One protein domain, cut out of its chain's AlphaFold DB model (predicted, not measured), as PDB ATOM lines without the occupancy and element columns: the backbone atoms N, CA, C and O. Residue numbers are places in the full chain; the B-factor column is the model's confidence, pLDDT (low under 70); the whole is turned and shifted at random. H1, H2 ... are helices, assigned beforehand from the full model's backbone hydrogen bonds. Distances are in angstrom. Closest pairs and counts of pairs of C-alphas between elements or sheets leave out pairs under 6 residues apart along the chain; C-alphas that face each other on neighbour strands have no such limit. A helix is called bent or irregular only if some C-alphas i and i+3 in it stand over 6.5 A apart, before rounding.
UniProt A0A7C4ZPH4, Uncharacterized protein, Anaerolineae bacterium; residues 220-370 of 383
ATOM      1  N   PRO A 220      11.218  11.477  18.058       75.56
ATOM      2  CA  PRO A 220      10.284  11.334  19.166       75.56
ATOM      3  C   PRO A 220       8.932  11.959  18.791       75.56
ATOM      4  O   PRO A 220       8.846  13.123  18.413       75.56
ATOM      5  N   THR A 221       7.855  11.186  18.926       67.12
ATOM      6  CA  THR A 221       6.484  11.520  18.489       67.12
ATOM      7  C   THR A 221       5.805  12.658  19.265       67.12
ATOM      8  O   THR A 221       4.630  12.934  19.044       67.12
ATOM      9  N   ASN A 222       6.519  13.330  20.172       74.31
ATOM     10  CA  ASN A 222       5.961  14.371  21.037       74.31
ATOM     11  C   ASN A 222       5.979  15.772  20.403       74.31
ATOM     12  O   ASN A 222       5.377  16.690  20.960       74.31
ATOM     13  N   ASP A 223       6.642  15.949  19.258       65.88
ATOM     14  CA  ASP A 223       6.751  17.251  18.603       65.88
ATOM     15  C   ASP A 223       5.598  17.489  17.622       65.88
ATOM     16  O   ASP A 223       5.466  16.829  16.593       65.88
ATOM     17  N   SER A 224       4.787  18.510  17.903       68.44
ATOM     18  CA  SER A 224       3.659  18.939  17.067       68.44
ATOM     19  C   SER A 224       4.069  19.791  15.852       68.44
ATOM     20  O   SER A 224       3.222  20.453  15.250       68.44
ATOM     21  N   HIS A 225       5.359  19.841  15.497       78.31
ATOM     22  CA  HIS A 225       5.818  20.650  14.370       78.31
ATOM     23  C   HIS A 225       5.600  19.900  13.041       78.31
ATOM     24  O   HIS A 225       6.228  18.863  12.819       78.31
ATOM     25  N   PRO A 226       4.804  20.438  12.096       74.38
ATOM     26  CA  PRO A 226       4.367  19.709  10.898       74.38
ATOM     27  C   PRO A 226       5.525  19.255   9.998       74.38
ATOM     28  O   PRO A 226       5.452  18.211   9.357       74.38
ATOM     29  N   LEU A 227       6.625  20.015   9.971       70.94
ATOM     30  CA  LEU A 227       7.827  19.643   9.218       70.94
ATOM     31  C   LEU A 227       8.547  18.433   9.839       70.94
ATOM     32  O   LEU A 227       9.070  17.600   9.106       70.94
ATOM     33  N   VAL A 228       8.552  18.316  11.172       78.50
ATOM     34  CA  VAL A 228       9.174  17.184  11.877       78.50
ATOM     35  C   VAL A 228       8.353  15.922  11.640       78.50
ATOM     36  O   VAL A 228       8.934  14.889  11.330       78.50
ATOM     37  N   THR A 229       7.021  16.025  11.671       80.88
ATOM     38  CA  THR A 229       6.113  14.925  11.316       80.88
ATOM     39  C   THR A 229       6.341  14.451   9.879       80.88
ATOM     40  O   THR A 229       6.579  13.270   9.658       80.88
ATOM     41  N   LEU A 230       6.401  15.370   8.905       79.50
ATOM     42  CA  LEU A 230       6.668  15.021   7.503       79.50
ATOM     43  C   LEU A 230       8.021  14.310   7.318       79.50
ATOM     44  O   LEU A 230       8.136  13.371   6.530       79.50
ATOM     45  N   LEU A 231       9.061  14.764   8.026       79.94
ATOM     46  CA  LEU A 231      10.376  14.123   7.995       79.94
ATOM     47  C   LEU A 231      10.357  12.745   8.661       79.94
ATOM     48  O   LEU A 231      10.960  11.824   8.116       79.94
ATOM     49  N   ALA A 232       9.665  12.600   9.792       86.50
ATOM     50  CA  ALA A 232       9.529  11.339  10.515       86.50
ATOM     51  C   ALA A 232       8.799  10.281   9.673       86.50
ATOM     52  O   ALA A 232       9.258   9.142   9.572       86.50
ATOM     53  N   ASP A 233       7.723  10.679   8.995       85.56
ATOM     54  CA  ASP A 233       6.930   9.808   8.124       85.56
ATOM     55  C   ASP A 233       7.690   9.435   6.841       85.56
ATOM     56  O   ASP A 233       7.596   8.311   6.343       85.56
ATOM     57  N   GLY A 234       8.485  10.368   6.303       87.19
ATOM     58  CA  GLY A 234       9.324  10.150   5.123       87.19
ATOM     59  C   GLY A 234      10.635   9.408   5.397       87.19
ATOM     60  O   GLY A 234      11.257   8.884   4.467       87.19
ATOM     61  N   TRP A 235      11.062   9.330   6.658       92.31
ATOM     62  CA  TRP A 235      12.339   8.740   7.058       92.31
ATOM     63  C   TRP A 235      12.523   7.282   6.618       92.31
ATOM     64  O   TRP A 235      13.567   6.965   6.036       92.31
ATOM     65  N   PRO A 236      11.538   6.377   6.781       91.50
ATOM     66  CA  PRO A 236      11.699   5.000   6.330       91.50
ATOM     67  C   PRO A 236      11.881   4.899   4.809       91.50
ATOM     68  O   PRO A 236      12.667   4.078   4.343       91.50
ATOM     69  N   ALA A 237      11.213   5.753   4.026       92.50
ATOM     70  CA  ALA A 237      11.362   5.783   2.570       92.50
ATOM     71  C   ALA A 237      12.740   6.313   2.132       92.50
ATOM     72  O   ALA A 237      13.348   5.756   1.214       92.50
ATOM     73  N   LEU A 238      13.259   7.344   2.815       93.81
ATOM     74  CA  LEU A 238      14.630   7.847   2.643       93.81
ATOM     75  C   LEU A 238      15.652   6.725   2.875       93.81
ATOM     76  O   LEU A 238      16.504   6.464   2.023       93.81
ATOM     77  N   LEU A 239      15.539   6.023   4.007       95.62
ATOM     78  CA  LEU A 239      16.433   4.919   4.352       95.62
ATOM     79  C   LEU A 239      16.301   3.742   3.386       95.62
ATOM     80  O   LEU A 239      17.313   3.187   2.963       95.62
ATOM     81  N   ALA A 240      15.082   3.382   2.986       96.19
ATOM     82  CA  ALA A 240      14.863   2.333   1.998       96.19
ATOM     83  C   ALA A 240      15.514   2.675   0.651       96.19
ATOM     84  O   ALA A 240      16.176   1.821   0.059       96.19
ATOM     85  N   GLY A 241      15.409   3.930   0.206       95.75
ATOM     86  CA  GLY A 241      16.118   4.421  -0.974       95.75
ATOM     87  C   GLY A 241      17.634   4.330  -0.845       95.75
ATOM     88  O   GLY A 241      18.305   3.848  -1.761       95.75
ATOM     89  N   ALA A 242      18.188   4.705   0.306       96.00
ATOM     90  CA  ALA A 242      19.617   4.572   0.576       96.00
ATOM     91  C   ALA A 242      20.074   3.102   0.545       96.00
ATOM     92  O   ALA A 242      21.085   2.785  -0.084       96.00
ATOM     93  N   ILE A 243      19.300   2.185   1.146       97.06
ATOM     94  CA  ILE A 243      19.558   0.733   1.115       97.06
ATOM     95  C   ILE A 243      19.523   0.220  -0.328       97.06
ATOM     96  O   ILE A 243      20.392  -0.556  -0.729       97.06
ATOM     97  N   GLY A 244      18.561   0.683  -1.130       95.75
ATOM     98  CA  GLY A 244      18.520   0.423  -2.567       95.75
ATOM     99  C   GLY A 244      19.808   0.870  -3.259       95.75
ATOM    100  O   GLY A 244      20.409   0.092  -3.998       95.75
ATOM    101  N   GLY A 245      20.286   2.082  -2.959       95.56
ATOM    102  CA  GLY A 245      21.543   2.627  -3.483       95.56
ATOM    103  C   GLY A 245      22.768   1.786  -3.125       95.56
ATOM    104  O   GLY A 245      23.585   1.490  -3.998       95.56
ATOM    105  N   VAL A 246      22.864   1.322  -1.876       97.25
ATOM    106  CA  VAL A 246      23.924   0.400  -1.431       97.25
ATOM    107  C   VAL A 246      23.842  -0.934  -2.174       97.25
ATOM    108  O   VAL A 246      24.860  -1.444  -2.636       97.25
ATOM    109  N   MET A 247      22.644  -1.493  -2.354       96.44
ATOM    110  CA  MET A 247      22.466  -2.726  -3.126       96.44
ATOM    111  C   MET A 247      22.855  -2.543  -4.597       96.44
ATOM    112  O   MET A 247      23.486  -3.428  -5.176       96.44
ATOM    113  N   GLY A 248      22.534  -1.394  -5.197       93.81
ATOM    114  CA  GLY A 248      22.939  -1.048  -6.560       93.81
ATOM    115  C   GLY A 248      24.459  -0.945  -6.686       93.81
ATOM    116  O   GLY A 248      25.045  -1.508  -7.609       93.81
ATOM    117  N   MET A 249      25.104  -0.315  -5.701       95.31
ATOM    118  CA  MET A 249      26.560  -0.221  -5.583       95.31
ATOM    119  C   MET A 249      27.223  -1.602  -5.506       95.31
ATOM    120  O   MET A 249      28.149  -1.886  -6.266       95.31
ATOM    121  N   LEU A 250      26.742  -2.478  -4.616       94.31
ATOM    122  CA  LEU A 250      27.278  -3.832  -4.447       94.31
ATOM    123  C   LEU A 250      27.043  -4.700  -5.688       94.31
ATOM    124  O   LEU A 250      27.919  -5.474  -6.073       94.31
ATOM    125  N   TYR A 251      25.887  -4.553  -6.339       94.00
ATOM    126  CA  TYR A 251      25.580  -5.248  -7.585       94.00
ATOM    127  C   TYR A 251      26.509  -4.818  -8.728       94.00
ATOM    128  O   TYR A 251      27.040  -5.678  -9.434       94.00
ATOM    129  N   ASP A 252      26.740  -3.513  -8.903       91.62
ATOM    130  CA  ASP A 252      27.653  -3.017  -9.936       91.62
ATOM    131  C   ASP A 252      29.102  -3.435  -9.649       91.62
ATOM    132  O   ASP A 252      29.796  -3.920 -10.544       91.62
ATOM    133  N   LEU A 253      29.532  -3.379  -8.384       92.88
ATOM    134  CA  LEU A 253      30.838  -3.886  -7.960       92.88
ATOM    135  C   LEU A 253      30.998  -5.378  -8.295       92.88
ATOM    136  O   LEU A 253      31.978  -5.772  -8.933       92.88
ATOM    137  N   TYR A 254      30.021  -6.208  -7.915       93.19
ATOM    138  CA  TYR A 254      30.006  -7.638  -8.233       93.19
ATOM    139  C   TYR A 254      30.089  -7.874  -9.741       93.19
ATOM    140  O   TYR A 254      30.866  -8.718 -10.202       93.19
ATOM    141  N   ARG A 255      29.313  -7.111 -10.517       90.75
ATOM    142  CA  ARG A 255      29.273  -7.235 -11.970       90.75
ATOM    143  C   ARG A 255      30.628  -6.906 -12.596       90.75
ATOM    144  O   ARG A 255      31.087  -7.653 -13.463       90.75
ATOM    145  N   ARG A 256      31.275  -5.823 -12.163       88.44
ATOM    146  CA  ARG A 256      32.575  -5.402 -12.702       88.44
ATOM    147  C   ARG A 256      33.703  -6.337 -12.309       88.44
ATOM    148  O   ARG A 256      34.530  -6.662 -13.154       88.44
ATOM    149  N   ILE A 257      33.717  -6.842 -11.078       87.69
ATOM    150  CA  ILE A 257      34.744  -7.796 -10.637       87.69
ATOM    151  C   ILE A 257      34.584  -9.145 -11.354       87.69
ATOM    152  O   ILE A 257      35.565  -9.694 -11.858       87.69
ATOM    153  N   SER A 258      33.357  -9.671 -11.431       87.00
ATOM    154  CA  SER A 258      33.113 -11.035 -11.916       87.00
ATOM    155  C   SER A 258      33.108 -11.142 -13.438       87.00
ATOM    156  O   SER A 258      33.683 -12.083 -13.989       87.00
ATOM    157  N   PHE A 259      32.472 -10.189 -14.130       84.56
ATOM    158  CA  PHE A 259      32.244 -10.291 -15.574       84.56
ATOM    159  C   PHE A 259      33.180  -9.405 -16.390       84.56
ATOM    160  O   PHE A 259      33.775  -9.884 -17.351       84.56
ATOM    161  N   ALA A 260      33.313  -8.128 -16.030       82.38
ATOM    162  CA  ALA A 260      34.007  -7.162 -16.882       82.38
ATOM    163  C   ALA A 260      35.524  -7.088 -16.615       82.38
ATOM    164  O   ALA A 260      36.299  -6.844 -17.537       82.38
ATOM    165  N   ARG A 261      35.965  -7.385 -15.383       82.69
ATOM    166  CA  ARG A 261      37.365  -7.307 -14.918       82.69
ATOM    167  C   ARG A 261      38.035  -5.960 -15.238       82.69
ATOM    168  O   ARG A 261      39.248  -5.908 -15.427       82.69
ATOM    169  N   ASP A 262      37.252  -4.886 -15.281       81.69
ATOM    170  CA  ASP A 262      37.605  -3.552 -15.787       81.69
ATOM    171  C   ASP A 262      37.536  -2.476 -14.692       81.69
ATOM    172  O   ASP A 262      37.093  -1.348 -14.909       81.69
ATOM    173  N   PHE A 263      37.957  -2.823 -13.477       79.06
ATOM    174  CA  PHE A 263      37.874  -1.900 -12.354       79.06
ATOM    175  C   PHE A 263      38.813  -0.696 -12.552       79.06
ATOM    176  O   PHE A 263      40.033  -0.815 -12.422       79.06
ATOM    177  N   ASP A 264      38.229   0.469 -12.829       81.31
ATOM    178  CA  ASP A 264      38.934   1.744 -12.959       81.31
ATOM    179  C   ASP A 264      38.679   2.638 -11.733       81.31
ATOM    180  O   ASP A 264      37.554   2.743 -11.237       81.31
ATOM    181  N   ARG A 265      39.723   3.333 -11.265       79.75
ATOM    182  CA  ARG A 265      39.670   4.250 -10.115       79.75
ATOM    183  C   ARG A 265      38.700   5.404 -10.326       79.75
ATOM    184  O   ARG A 265      38.164   5.921  -9.350       79.75
ATOM    185  N   GLN A 266      38.445   5.791 -11.574       81.06
ATOM    186  CA  GLN A 266      37.475   6.843 -11.886       81.06
ATOM    187  C   GLN A 266      36.060   6.501 -11.384       81.06
ATOM    188  O   GLN A 266      35.287   7.399 -11.058       81.06
ATOM    189  N   HIS A 267      35.737   5.212 -11.223       83.94
ATOM    190  CA  HIS A 267      34.434   4.763 -10.730       83.94
ATOM    191  C   HIS A 267      34.301   4.808  -9.201       83.94
ATOM    192  O   HIS A 267      33.187   4.700  -8.692       83.94
ATOM    193  N   ILE A 268      35.390   5.020  -8.448       88.19
ATOM    194  CA  ILE A 268      35.346   5.091  -6.973       88.19
ATOM    195  C   ILE A 268      34.394   6.199  -6.509       88.19
ATOM    196  O   ILE A 268      33.608   5.996  -5.586       88.19
ATOM    197  N   VAL A 269      34.414   7.349  -7.189       84.75
ATOM    198  CA  VAL A 269      33.524   8.474  -6.870       84.75
ATOM    199  C   VAL A 269      32.058   8.097  -7.090       84.75
ATOM    200  O   VAL A 269      31.215   8.437  -6.265       84.75
ATOM    201  N   ALA A 270      31.750   7.341  -8.148       87.00
ATOM    202  CA  ALA A 270      30.388   6.879  -8.402       87.00
ATOM    203  C   ALA A 270      29.881   5.986  -7.256       87.00
ATOM    204  O   ALA A 270      28.773   6.196  -6.766       87.00
ATOM    205  N   TYR A 271      30.716   5.059  -6.771       91.56
ATOM    206  CA  TYR A 271      30.386   4.187  -5.636       91.56
ATOM    207  C   TYR A 271      30.150   4.954  -4.333       91.56
ATOM    208  O   TYR A 271      29.210   4.647  -3.607       91.56
ATOM    209  N   LEU A 272      30.938   5.992  -4.054       90.88
ATOM    210  CA  LEU A 272      30.745   6.822  -2.860       90.88
ATOM    211  C   LEU A 272      29.401   7.564  -2.870       90.88
ATOM    212  O   LEU A 272      28.775   7.708  -1.822       90.88
ATOM    213  N   VAL A 273      28.955   8.008  -4.048       90.25
ATOM    214  CA  VAL A 273      27.744   8.823  -4.215       90.25
ATOM    215  C   VAL A 273      26.461   7.981  -4.227       90.25
ATOM    216  O   VAL A 273      25.430   8.463  -3.764       90.25
ATOM    217  N   LEU A 274      26.519   6.723  -4.679       91.62
ATOM    218  CA  LEU A 274      25.368   5.817  -4.842       91.62
ATOM    219  C   LEU A 274      24.435   5.702  -3.607       91.62
ATOM    220  O   LEU A 274      23.216   5.788  -3.775       91.62
ATOM    221  N   PRO A 275      24.927   5.537  -2.362       94.62
ATOM    222  CA  PRO A 275      24.058   5.518  -1.180       94.62
ATOM    223  C   PRO A 275      23.337   6.854  -0.939       94.62
ATOM    224  O   PRO A 275      22.150   6.870  -0.613       94.62
ATOM    225  N   LEU A 276      24.032   7.979  -1.151       91.88
ATOM    226  CA  LEU A 276      23.494   9.328  -0.946       91.88
ATOM    227  C   LEU A 276      22.430   9.677  -1.990       91.88
ATOM    228  O   LEU A 276      21.370  10.194  -1.647       91.88
ATOM    229  N   THR A 277      22.670   9.357  -3.262       87.62
ATOM    230  CA  THR A 277      21.658   9.518  -4.319       87.62
ATOM    231  C   THR A 277      20.453   8.622  -4.078       87.62
ATOM    232  O   THR A 277      19.328   9.044  -4.332       87.62
ATOM    233  N   GLY A 278      20.661   7.420  -3.532       92.50
ATOM    234  CA  GLY A 278      19.580   6.513  -3.148       92.50
ATOM    235  C   GLY A 278      18.701   7.121  -2.064       92.50
ATOM    236  O   GLY A 278      17.478   7.091  -2.181       92.50
ATOM    237  N   LEU A 279      19.323   7.741  -1.059       92.56
ATOM    238  CA  LEU A 279      18.634   8.469   0.001       92.56
ATOM    239  C   LEU A 279      17.766   9.589  -0.582       92.56
ATOM    240  O   LEU A 279      16.558   9.610  -0.358       92.56
ATOM    241  N   VAL A 280      18.354  10.472  -1.395       87.25
ATOM    242  CA  VAL A 280      17.633  11.592  -2.026       87.25
ATOM    243  C   VAL A 280      16.465  11.094  -2.882       87.25
ATOM    244  O   VAL A 280      15.365  11.639  -2.804       87.25
ATOM    245  N   LEU A 281      16.674  10.035  -3.665       87.44
ATOM    246  CA  LEU A 281      15.640   9.437  -4.507       87.44
ATOM    247  C   LEU A 281      14.509   8.791  -3.692       87.44
ATOM    248  O   LEU A 281      13.343   8.921  -4.069       87.44
ATOM    249  N   GLY A 282      14.820   8.134  -2.572       91.38
ATOM    250  CA  GLY A 282      13.818   7.598  -1.647       91.38
ATOM    251  C   GLY A 282      12.932   8.698  -1.060       91.38
ATOM    252  O   GLY A 282      11.706   8.591  -1.088       91.38
ATOM    253  N   GLY A 283      13.540   9.808  -0.635       86.12
ATOM    254  CA  GLY A 283      12.820  10.986  -0.143       86.12
ATOM    255  C   GLY A 283      11.962  11.653  -1.211       86.12
ATOM    256  O   GLY A 283      10.795  11.951  -0.974       86.12
ATOM    257  N   ALA A 284      12.508  11.831  -2.414       79.38
ATOM    258  CA  ALA A 284      11.754  12.362  -3.546       79.38
ATOM    259  C   ALA A 284      10.551  11.468  -3.897       79.38
ATOM    260  O   ALA A 284       9.467  11.975  -4.172       79.38
ATOM    261  N   THR A 285      10.722  10.145  -3.835       87.12
ATOM    262  CA  THR A 285       9.643   9.172  -4.066       87.12
ATOM    263  C   THR A 285       8.551   9.292  -3.007       87.12
ATOM    264  O   THR A 285       7.371   9.315  -3.350       87.12
ATOM    265  N   TYR A 286       8.927   9.432  -1.733       87.88
ATOM    266  CA  TYR A 286       7.977   9.693  -0.653       87.88
ATOM    267  C   TYR A 286       7.200  10.990  -0.880       87.88
ATOM    268  O   TYR A 286       5.975  10.961  -0.869       87.88
ATOM    269  N   LEU A 287       7.884  12.103  -1.166       80.75
ATOM    270  CA  LEU A 287       7.228  13.391  -1.417       80.75
ATOM    271  C   LEU A 287       6.284  13.325  -2.620       80.75
ATOM    272  O   LEU A 287       5.191  13.886  -2.577       80.75
ATOM    273  N   PHE A 288       6.669  12.610  -3.677       81.88
ATOM    274  CA  PHE A 288       5.818  12.406  -4.843       81.88
ATOM    275  C   PHE A 288       4.530  11.658  -4.471       81.88
ATOM    276  O   PHE A 288       3.436  12.129  -4.776       81.88
ATOM    277  N   ILE A 289       4.641  10.545  -3.743       82.12
ATOM    278  CA  ILE A 289       3.485   9.756  -3.294       82.12
ATOM    279  C   ILE A 289       2.620  10.556  -2.315       82.12
ATOM    280  O   ILE A 289       1.405  10.620  -2.489       82.12
ATOM    281  N   ALA A 290       3.235  11.207  -1.325       78.44
ATOM    282  CA  ALA A 290       2.547  12.030  -0.339       78.44
ATOM    283  C   ALA A 290       1.792  13.187  -1.010       78.44
ATOM    284  O   ALA A 290       0.625  13.413  -0.709       78.44
ATOM    285  N   SER A 291       2.407  13.876  -1.978       69.31
ATOM    286  CA  SER A 291       1.748  14.954  -2.728       69.31
ATOM    287  C   SER A 291       0.568  14.458  -3.572       69.31
ATOM    288  O   SER A 291      -0.487  15.098  -3.593       69.31
ATOM    289  N   GLY A 292       0.705  13.297  -4.222       73.50
ATOM    290  CA  GLY A 292      -0.385  12.662  -4.962       73.50
ATOM    291  C   GLY A 292      -1.537  12.253  -4.044       73.50
ATOM    292  O   GLY A 292      -2.701  12.480  -4.372       73.50
ATOM    293  N   TYR A 293      -1.217  11.730  -2.862       74.38
ATOM    294  CA  TYR A 293      -2.201  11.372  -1.848       74.38
ATOM    295  C   TYR A 293      -2.942  12.598  -1.293       74.38
ATOM    296  O   TYR A 293      -4.169  12.593  -1.256       74.38
ATOM    297  N   LEU A 294      -2.229  13.674  -0.944       67.38
ATOM    298  CA  LEU A 294      -2.836  14.932  -0.491       67.38
ATOM    299  C   LEU A 294      -3.760  15.534  -1.560       67.38
ATOM    300  O   LEU A 294      -4.851  16.007  -1.247       67.38
ATOM    301  N   SER A 295      -3.354  15.462  -2.831       68.69
ATOM    302  CA  SER A 295      -4.172  15.921  -3.961       68.69
ATOM    303  C   SER A 295      -5.448  15.087  -4.116       68.69
ATOM    304  O   SER A 295      -6.521  15.630  -4.369       68.69
ATOM    305  N   TYR A 296      -5.349  13.768  -3.927       70.69
ATOM    306  CA  TYR A 296      -6.498  12.863  -3.947       70.69
ATOM    307  C   TYR A 296      -7.443  13.098  -2.761       70.69
ATOM    308  O   TYR A 296      -8.657  13.147  -2.945       70.69
ATOM    309  N   GLN A 297      -6.905  13.304  -1.556       69.56
ATOM    310  CA  GLN A 297      -7.691  13.599  -0.358       69.56
ATOM    311  C   GLN A 297      -8.449  14.929  -0.483       69.56
ATOM    312  O   GLN A 297      -9.602  15.015  -0.073       69.56
ATOM    313  N   ALA A 298      -7.840  15.949  -1.097       70.19
ATOM    314  CA  ALA A 298      -8.513  17.217  -1.378       70.19
ATOM    315  C   ALA A 298      -9.699  17.061  -2.349       70.19
ATOM    316  O   ALA A 298     -10.649  17.840  -2.293       70.19
ATOM    317  N   TRP A 299      -9.652  16.058  -3.230       67.25
ATOM    318  CA  TRP A 299     -10.725  15.751  -4.177       67.25
ATOM    319  C   TRP A 299     -11.824  14.867  -3.567       67.25
ATOM    320  O   TRP A 299     -13.003  15.054  -3.864       67.25
ATOM    321  N   VAL A 300     -11.455  13.930  -2.689       73.75
ATOM    322  CA  VAL A 300     -12.373  13.004  -2.015       73.75
ATOM    323  C   VAL A 300     -12.530  13.430  -0.558       73.75
ATOM    324  O   VAL A 300     -11.815  12.951   0.320       73.75
ATOM    325  N   SER A 301     -13.499  14.308  -0.291       62.25
ATOM    326  CA  SER A 301     -13.759  14.980   0.998       62.25
ATOM    327  C   SER A 301     -14.055  14.069   2.211       62.25
ATOM    328  O   SER A 301     -14.527  14.556   3.236       62.25
ATOM    329  N   GLN A 302     -13.836  12.754   2.112       60.09
ATOM    330  CA  GLN A 302     -14.100  11.747   3.148       60.09
ATOM    331  C   GLN A 302     -13.039  10.631   3.229       60.09
ATOM    332  O   GLN A 302     -13.281   9.606   3.864       60.09
ATOM    333  N   ALA A 303     -11.870  10.774   2.595       55.09
ATOM    334  CA  ALA A 303     -10.854   9.726   2.684       55.09
ATOM    335  C   ALA A 303     -10.251   9.657   4.111       55.09
ATOM    336  O   ALA A 303      -9.757  10.680   4.599       55.09
ATOM    337  N   PRO A 304     -10.264   8.485   4.783       57.78
ATOM    338  CA  PRO A 304      -9.564   8.305   6.055       57.78
ATOM    339  C   PRO A 304      -8.059   8.552   5.883       57.78
ATOM    340  O   PRO A 304      -7.540   8.460   4.767       57.78
ATOM    341  N   SER A 305      -7.355   8.850   6.980       58.62
ATOM    342  CA  SER A 305      -5.897   9.030   7.012       58.62
ATOM    343  C   SER A 305      -5.189   7.708   6.688       58.62
ATOM    344  O   SER A 305      -4.844   6.912   7.554       58.62
ATOM    345  N   VAL A 306      -5.012   7.444   5.396       55.50
ATOM    346  CA  VAL A 306      -4.457   6.203   4.825       55.50
ATOM    347  C   VAL A 306      -2.924   6.168   4.934       55.50
ATOM    348  O   VAL A 306      -2.314   5.133   4.679       55.50
ATOM    349  N   VAL A 307      -2.298   7.268   5.367       56.75
ATOM    350  CA  VAL A 307      -0.840   7.387   5.546       56.75
ATOM    351  C   VAL A 307      -0.300   6.380   6.574       56.75
ATOM    352  O   VAL A 307       0.784   5.843   6.371       56.75
ATOM    353  N   ASP A 308      -1.103   6.002   7.575       59.25
ATOM    354  CA  ASP A 308      -0.703   5.047   8.624       59.25
ATOM    355  C   ASP A 308      -1.012   3.580   8.286       59.25
ATOM    356  O   ASP A 308      -0.718   2.672   9.068       59.25
ATOM    357  N   ALA A 309      -1.622   3.307   7.129       68.00
ATOM    358  CA  ALA A 309      -1.948   1.939   6.757       68.00
ATOM    359  C   ALA A 309      -0.646   1.156   6.485       68.00
ATOM    360  O   ALA A 309       0.109   1.545   5.589       68.00
ATOM    361  N   PRO A 310      -0.399   0.004   7.146       71.56
ATOM    362  CA  PRO A 310       0.820  -0.797   6.963       71.56
ATOM    363  C   PRO A 310       1.127  -1.187   5.508       71.56
ATOM    364  O   PRO A 310       2.269  -1.482   5.160       71.56
ATOM    365  N   ALA A 311       0.110  -1.183   4.643       70.12
ATOM    366  CA  ALA A 311       0.266  -1.385   3.210       70.12
ATOM    367  C   ALA A 311       0.943  -0.191   2.511       70.12
ATOM    368  O   ALA A 311       1.817  -0.403   1.676       70.12
ATOM    369  N   VAL A 312       0.583   1.050   2.861       73.88
ATOM    370  CA  VAL A 312       1.152   2.276   2.273       73.88
ATOM    371  C   VAL A 312       2.612   2.403   2.671       73.88
ATOM    372  O   VAL A 312       3.463   2.371   1.785       73.88
ATOM    373  N   ILE A 313       2.878   2.382   3.983       78.94
ATOM    374  CA  ILE A 313       3.793   1.411   4.588       78.94
ATOM    375  C   ILE A 313       4.881   0.791   3.702       78.94
ATOM    376  O   ILE A 313       5.889   1.359   3.272       78.94
ATOM    377  N   ALA A 314       4.609  -0.482   3.439       80.12
ATOM    378  CA  ALA A 314       5.384  -1.351   2.585       80.12
ATOM    379  C   ALA A 314       5.579  -0.793   1.169       80.12
ATOM    380  O   ALA A 314       6.643  -0.995   0.589       80.12
ATOM    381  N   ILE A 315       4.599  -0.090   0.594       81.81
ATOM    382  CA  ILE A 315       4.687   0.408  -0.783       81.81
ATOM    383  C   ILE A 315       5.775   1.465  -0.932       81.81
ATOM    384  O   ILE A 315       6.594   1.337  -1.841       81.81
ATOM    385  N   TYR A 316       5.835   2.483  -0.069       84.56
ATOM    386  CA  TYR A 316       6.892   3.491  -0.188       84.56
ATOM    387  C   TYR A 316       8.266   2.935   0.195       84.56
ATOM    388  O   TYR A 316       9.263   3.360  -0.384       84.56
ATOM    389  N   LEU A 317       8.337   1.944   1.092       88.44
ATOM    390  CA  LEU A 317       9.578   1.220   1.377       88.44
ATOM    391  C   LEU A 317      10.073   0.471   0.134       88.44
ATOM    392  O   LEU A 317      11.227   0.620  -0.265       88.44
ATOM    393  N   VAL A 318       9.197  -0.299  -0.516       88.75
ATOM    394  CA  VAL A 318       9.543  -1.067  -1.718       88.75
ATOM    395  C   VAL A 318       9.869  -0.135  -2.880       88.75
ATOM    396  O   VAL A 318      10.890  -0.323  -3.533       88.75
ATOM    397  N   LEU A 319       9.048   0.885  -3.137       88.44
ATOM    398  CA  LEU A 319       9.296   1.849  -4.210       88.44
ATOM    399  C   LEU A 319      10.571   2.642  -3.954       88.44
ATOM    400  O   LEU A 319      11.406   2.713  -4.849       88.44
ATOM    401  N   GLY A 320      10.760   3.163  -2.741       90.75
ATOM    402  CA  GLY A 320      11.988   3.841  -2.340       90.75
ATOM    403  C   GLY A 320      13.202   2.955  -2.598       90.75
ATOM    404  O   GLY A 320      14.124   3.372  -3.295       90.75
ATOM    405  N   TRP A 321      13.159   1.697  -2.156       94.62
ATOM    406  CA  TRP A 321      14.223   0.723  -2.399       94.62
ATOM    407  C   TRP A 321      14.467   0.436  -3.886       94.62
ATOM    408  O   TRP A 321      15.611   0.478  -4.334       94.62
ATOM    409  N   VAL A 322      13.420   0.184  -4.680       91.94
ATOM    410  CA  VAL A 322      13.538  -0.088  -6.126       91.94
ATOM    411  C   VAL A 322      14.134   1.111  -6.860       91.94
ATOM    412  O   VAL A 322      15.029   0.947  -7.692       91.94
ATOM    413  N   VAL A 323      13.654   2.313  -6.543       90.06
ATOM    414  CA  VAL A 323      14.127   3.581  -7.106       90.06
ATOM    415  C   VAL A 323      15.596   3.793  -6.729       90.06
ATOM    416  O   VAL A 323      16.428   4.058  -7.598       90.06
ATOM    417  N   GLY A 324      15.940   3.568  -5.462       89.69
ATOM    418  CA  GLY A 324      17.310   3.609  -4.966       89.69
ATOM    419  C   GLY A 324      18.230   2.574  -5.615       89.69
ATOM    420  O   GLY A 324      19.388   2.882  -5.866       89.69
ATOM    421  N   PHE A 325      17.738   1.373  -5.935       91.00
ATOM    422  CA  PHE A 325      18.503   0.309  -6.599       91.00
ATOM    423  C   PHE A 325      18.729   0.583  -8.091       91.00
ATOM    424  O   PHE A 325      19.771   0.242  -8.649       91.00
ATOM    425  N   ARG A 326      17.762   1.219  -8.760       88.50
ATOM    426  CA  ARG A 326      17.751   1.449 -10.217       88.50
ATOM    427  C   ARG A 326      18.098   2.891 -10.601       88.50
ATOM    428  O   ARG A 326      17.554   3.416 -11.573       88.50
ATOM    429  N   GLN A 327      19.042   3.523  -9.908       84.56
ATOM    430  CA  GLN A 327      19.393   4.933 -10.149       84.56
ATOM    431  C   GLN A 327      19.821   5.207 -11.590       84.56
ATOM    432  O   GLN A 327      19.426   6.215 -12.161       84.56
ATOM    433  N   GLU A 328      20.568   4.294 -12.221       83.31
ATOM    434  CA  GLU A 328      20.976   4.445 -13.625       83.31
ATOM    435  C   GLU A 328      19.776   4.535 -14.576       83.31
ATOM    436  O   GLU A 328      19.784   5.319 -15.527       83.31
ATOM    437  N   ALA A 329      18.720   3.763 -14.306       76.31
ATOM    438  CA  ALA A 329      17.502   3.799 -15.104       76.31
ATOM    439  C   ALA A 329      16.758   5.123 -14.904       76.31
ATOM    440  O   ALA A 329      16.293   5.710 -15.879       76.31
ATOM    441  N   ILE A 330      16.699   5.620 -13.664       73.00
ATOM    442  CA  ILE A 330      16.044   6.890 -13.335       73.00
ATOM    443  C   ILE A 330      16.816   8.065 -13.914       73.00
ATOM    444  O   ILE A 330      16.214   8.906 -14.566       73.00
ATOM    445  N   HIS A 331      18.138   8.113 -13.767       72.69
ATOM    446  CA  HIS A 331      18.959   9.140 -14.408       72.69
ATOM    447  C   HIS A 331      18.803   9.105 -15.930       72.69
ATOM    448  O   HIS A 331      18.694  10.151 -16.567       72.69
ATOM    449  N   GLY A 332      18.722   7.907 -16.516       76.38
ATOM    450  CA  GLY A 332      18.389   7.735 -17.925       76.38
ATOM    451  C   GLY A 332      17.019   8.316 -18.282       76.38
ATOM    452  O   GLY A 332      16.898   8.996 -19.298       76.38
ATOM    453  N   LEU A 333      16.004   8.084 -17.451       68.44
ATOM    454  CA  LEU A 333      14.646   8.586 -17.651       68.44
ATOM    455  C   LEU A 333      14.567  10.108 -17.489       68.44
ATOM    456  O   LEU A 333      14.031  10.769 -18.370       68.44
ATOM    457  N   VAL A 334      15.164  10.666 -16.433       64.38
ATOM    458  CA  VAL A 334      15.257  12.113 -16.191       64.38
ATOM    459  C   VAL A 334      15.958  12.790 -17.358       64.38
ATOM    460  O   VAL A 334      15.419  13.730 -17.924       64.38
ATOM    461  N   ARG A 335      17.112  12.270 -17.794       73.75
ATOM    462  CA  ARG A 335      17.845  12.829 -18.937       73.75
ATOM    463  C   ARG A 335      17.001  12.838 -20.207       73.75
ATOM    464  O   ARG A 335      16.995  13.838 -20.918       73.75
ATOM    465  N   ARG A 336      16.288  11.743 -20.483       72.50
ATOM    466  CA  ARG A 336      15.390  11.660 -21.641       72.50
ATOM    467  C   ARG A 336      14.229  12.630 -21.520       72.50
ATOM    468  O   ARG A 336      13.938  13.311 -22.487       72.50
ATOM    469  N   LEU A 337      13.616  12.741 -20.345       60.50
ATOM    470  CA  LEU A 337      12.524  13.674 -20.099       60.50
ATOM    471  C   LEU A 337      12.987  15.123 -20.281       60.50
ATOM    472  O   LEU A 337      12.338  15.882 -20.990       60.50
ATOM    473  N   THR A 338      14.149  15.492 -19.736       58.62
ATOM    474  CA  THR A 338      14.756  16.811 -19.955       58.62
ATOM    475  C   THR A 338      15.023  17.060 -21.437       58.62
ATOM    476  O   THR A 338      14.712  18.138 -21.933       58.62
ATOM    477  N   GLN A 339      15.547  16.069 -22.165       71.94
ATOM    478  CA  GLN A 339      15.756  16.175 -23.612       71.94
ATOM    479  C   GLN A 339      14.434  16.366 -24.361       71.94
ATOM    480  O   GLN A 339      14.329  17.295 -25.151       71.94
ATOM    481  N   THR A 340      13.400  15.580 -24.054       65.75
ATOM    482  CA  THR A 340      12.070  15.715 -24.663       65.75
ATOM    483  C   THR A 340      11.455  17.085 -24.393       65.75
ATOM    484  O   THR A 340      10.895  17.687 -25.303       65.75
ATOM    485  N   VAL A 341      11.586  17.610 -23.173       62.75
ATOM    486  CA  VAL A 341      11.097  18.951 -22.824       62.75
ATOM    487  C   VAL A 341      11.861  20.024 -23.600       62.75
ATOM    488  O   VAL A 341      11.241  20.913 -24.180       62.75
ATOM    489  N   ILE A 342      13.193  19.929 -23.673       75.62
ATOM    490  CA  ILE A 342      14.022  20.853 -24.462       75.62
ATOM    491  C   ILE A 342      13.631  20.802 -25.942       75.62
ATOM    492  O   ILE A 342      13.479  21.850 -26.565       75.62
ATOM    493  N   ASP A 343      13.439  19.609 -26.499       73.38
ATOM    494  CA  ASP A 343      13.062  19.424 -27.898       73.38
ATOM    495  C   ASP A 343      11.641  19.923 -28.179       73.38
ATOM    496  O   ASP A 343      11.402  20.530 -29.221       73.38
ATOM    497  N   PHE A 344      10.712  19.760 -27.236       77.06
ATOM    498  CA  PHE A 344       9.368  20.327 -27.322       77.06
ATOM    499  C   PHE A 344       9.400  21.859 -27.329       77.06
ATOM    500  O   PHE A 344       8.820  22.481 -28.218       77.06
ATOM    501  N   PHE A 345      10.128  22.484 -26.397       74.50
ATOM    502  CA  PHE A 345      10.292  23.940 -26.388       74.50
ATOM    503  C   PHE A 345      11.013  24.439 -27.639       74.50
ATOM    504  O   PHE A 345      10.639  25.473 -28.191       74.50
ATOM    505  N   ARG A 346      12.008  23.695 -28.128       75.50
ATOM    506  CA  ARG A 346      12.682  23.983 -29.397       75.50
ATOM    507  C   ARG A 346      11.697  23.916 -30.564       75.50
ATOM    508  O   ARG A 346      11.704  24.811 -31.401       75.50
ATOM    509  N   SER A 347      10.835  22.904 -30.597       79.31
ATOM    510  CA  SER A 347       9.794  22.753 -31.615       79.31
ATOM    511  C   SER A 347       8.791  23.911 -31.566       79.31
ATOM    512  O   SER A 347       8.542  24.536 -32.595       79.31
ATOM    513  N   LEU A 348       8.312  24.294 -30.379       76.00
ATOM    514  CA  LEU A 348       7.456  25.471 -30.201       76.00
ATOM    515  C   LEU A 348       8.139  26.753 -30.688       76.00
ATOM    516  O   LEU A 348       7.580  27.472 -31.509       76.00
ATOM    517  N   LEU A 349       9.369  27.024 -30.243       77.25
ATOM    518  CA  LEU A 349      10.126  28.210 -30.657       77.25
ATOM    519  C   LEU A 349      10.363  28.245 -32.170       77.25
ATOM    520  O   LEU A 349      10.301  29.313 -32.778       77.25
ATOM    521  N   SER A 350      10.583  27.083 -32.783       77.75
ATOM    522  CA  SER A 350      10.742  26.965 -34.231       77.75
ATOM    523  C   SER A 350       9.471  27.331 -35.003       77.75
ATOM    524  O   SER A 350       9.555  27.885 -36.097       77.75
ATOM    525  N   MET A 351       8.302  27.104 -34.399       80.56
ATOM    526  CA  MET A 351       7.006  27.474 -34.961       80.56
ATOM    527  C   MET A 351       6.776  28.991 -34.916       80.56
ATOM    528  O   MET A 351       6.154  29.546 -35.817       80.56
ATOM    529  N   PHE A 352       7.320  29.674 -33.902       83.56
ATOM    530  CA  PHE A 352       7.181  31.124 -33.734       83.56
ATOM    531  C   PHE A 352       8.282  31.947 -34.420       83.56
ATOM    532  O   PHE A 352       8.070  33.127 -34.696       83.56
ATOM    533  N   SER A 353       9.454  31.370 -34.710       81.81
ATOM    534  CA  SER A 353      10.560  32.095 -35.350       81.81
ATOM    535  C   SER A 353      11.377  31.212 -36.304       81.81
ATOM    536  O   SER A 353      12.387  30.622 -35.909       81.81
ATOM    537  N   PRO A 354      11.019  31.183 -37.602       75.81
ATOM    538  CA  PRO A 354      11.777  30.461 -38.627       75.81
ATOM    539  C   PRO A 354      13.235  30.934 -38.746       75.81
ATOM    540  O   PRO A 354      14.120  30.160 -39.101       75.81
ATOM    541  N   LYS A 355      13.510  32.203 -38.406       78.50
ATOM    542  CA  LYS A 355      14.866  32.776 -38.435       78.50
ATOM    543  C   LYS A 355      15.812  32.108 -37.430       78.50
ATOM    544  O   LYS A 355      16.998  31.992 -37.713       78.50
ATOM    545  N   LEU A 356      15.295  31.632 -36.296       70.00
ATOM    546  CA  LEU A 356      16.094  30.976 -35.255       70.00
ATOM    547  C   LEU A 356      16.564  29.575 -35.669       70.00
ATOM    548  O   LEU A 356      17.660  29.168 -35.295       70.00
ATOM    549  N   LEU A 357      15.772  28.863 -36.476       66.88
ATOM    550  CA  LEU A 357      16.197  27.592 -37.068       66.88
ATOM    551  C   LEU A 357      17.350  27.793 -38.049       66.88
ATOM    552  O   LEU A 357      18.282  26.988 -38.071       66.88
ATOM    553  N   TRP A 358      17.300  28.873 -38.838       71.75
ATOM    554  CA  TRP A 358      18.311  29.083 -39.866       71.75
ATOM    555  C   TRP A 358      19.682  29.419 -39.263       71.75
ATOM    556  O   TRP A 358      20.710  28.879 -39.666       71.75
ATOM    557  N   ASP A 359      19.677  30.226 -38.203       80.81
ATOM    558  CA  ASP A 359      20.891  30.627 -37.492       80.81
ATOM    559  C   ASP A 359      21.519  29.477 -36.676       80.81
ATOM    560  O   ASP A 359      22.717  29.468 -36.402       80.81
ATOM    561  N   GLN A 360      20.730  28.464 -36.298       74.12
ATOM    562  CA  GLN A 360      21.248  27.270 -35.619       74.12
ATOM    563  C   GLN A 360      21.837  26.236 -36.576       74.12
ATOM    564  O   GLN A 360      22.856  25.632 -36.239       74.12
ATOM    565  N   ALA A 361      21.242  26.047 -37.758       77.56
ATOM    566  CA  ALA A 361      21.822  25.173 -38.775       77.56
ATOM    567  C   ALA A 361      23.202  25.689 -39.213       77.56
ATOM    568  O   ALA A 361      24.156  24.915 -39.242       77.56
ATOM    569  N   SER A 362      23.346  27.008 -39.404       84.50
ATOM    570  CA  SER A 362      24.644  27.605 -39.754       84.50
ATOM    571  C   SER A 362      25.711  27.379 -38.670       84.50
ATOM    572  O   SER A 362      26.871  27.106 -38.979       84.50
ATOM    573  N   ARG A 363      25.329  27.415 -37.383       84.38
ATOM    574  CA  ARG A 363      26.243  27.125 -36.265       84.38
ATOM    575  C   ARG A 363      26.633  25.652 -36.174       84.38
ATOM    576  O   ARG A 363      27.770  25.363 -35.807       84.38
ATOM    577  N   ALA A 364      25.716  24.729 -36.462       83.56
ATOM    578  CA  ALA A 364      26.020  23.299 -36.477       83.56
ATOM    579  C   ALA A 364      27.021  22.962 -37.594       83.56
ATOM    580  O   ALA A 364      28.010  22.272 -37.334       83.56
ATOM    581  N   ASP A 365      26.822  23.537 -38.782       88.06
ATOM    582  CA  ASP A 365      27.742  23.400 -39.911       88.06
ATOM    583  C   ASP A 365      29.126  23.963 -39.559       88.06
ATOM    584  O   ASP A 365      30.131  23.259 -39.691       88.06
ATOM    585  N   ALA A 366      29.184  25.166 -38.977       86.50
ATOM    586  CA  ALA A 366      30.437  25.783 -38.539       86.50
ATOM    587  C   ALA A 366      31.192  24.938 -37.493       86.50
ATOM    588  O   ALA A 366      32.414  24.803 -37.554       86.50
ATOM    589  N   MET A 367      30.482  24.328 -36.538       83.81
ATOM    590  CA  MET A 367      31.095  23.459 -35.525       83.81
ATOM    591  C   MET A 367      31.627  22.151 -36.122       83.81
ATOM    592  O   MET A 367      32.675  21.669 -35.685       83.81
ATOM    593  N   SER A 368      30.947  21.587 -37.126       87.62
ATOM    594  CA  SER A 368      31.429  20.396 -37.837       87.62
ATOM    595  C   SER A 368      32.708  20.684 -38.633       87.62
ATOM    596  O   SER A 368      33.652  19.893 -38.587       87.62
ATOM    597  N   GLU A 369      32.794  21.863 -39.256       91.19
ATOM    598  CA  GLU A 369      33.981  22.303 -39.993       91.19
ATOM    599  C   GLU A 369      35.184  22.502 -39.055       91.19
ATOM    600  O   GLU A 369      36.307  22.094 -39.363       91.19
ATOM    601  N   ILE A 370      34.956  23.074 -37.865       86.31
ATOM    602  CA  ILE A 370      35.998  23.230 -36.838       86.31
ATOM    603  C   ILE A 370      36.476  21.866 -36.328       86.31
ATOM    604  O   ILE A 370      37.682  21.669 -36.170       86.31
TER     605      ILE A 370
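AT A GLANCE: This is residues 220 to 370 of the 383 residues of an uncharacterized protein of Anaerolineae bacterium (UniProt A0A7C4ZPH4). Crossed helical parts H1b, H2b and H3 form an up-and-down bundle; H4 leads away and meets H5 in a V. Printed are 151 residues with named helices H1 to H5, all helix. The whole is only just loose, close to extended, with a C-alpha radius of gyration of 22.0 A, spanning 66 by 51 by 24 A.

IN THESE COORDINATES: Find C-alpha 226 at (4.367, 19.709, 10.898), where H1, residues 226 to 260, begins. H1 and H2, residues 265 to 299, each one helix by its hydrogen bonds, are bent: C-alphas 233 and 236 are 7.0 A apart, where arm H1a ends and H1b begins, and so are C-alphas 272 and 275, where H2a ends and H2b begins. H3 holds residues 310 to 325, H4 327 to 352, and H5 354 to 370, ending at (35.998, 23.230, -36.838).

HOW THE PARTS SIT: H2b touches H1b with residues 275 to 286 alone, C-alphas 282 and 241 closest, 4.0 A. H3 forms a hairpin with H2b. Arm H2a is irregular: C-alphas 266 and 269 are 6.6 A apart.

THE WHOLE: No link is long; 24 printed residues have pLDDT under 70, among them residues 301 to 309.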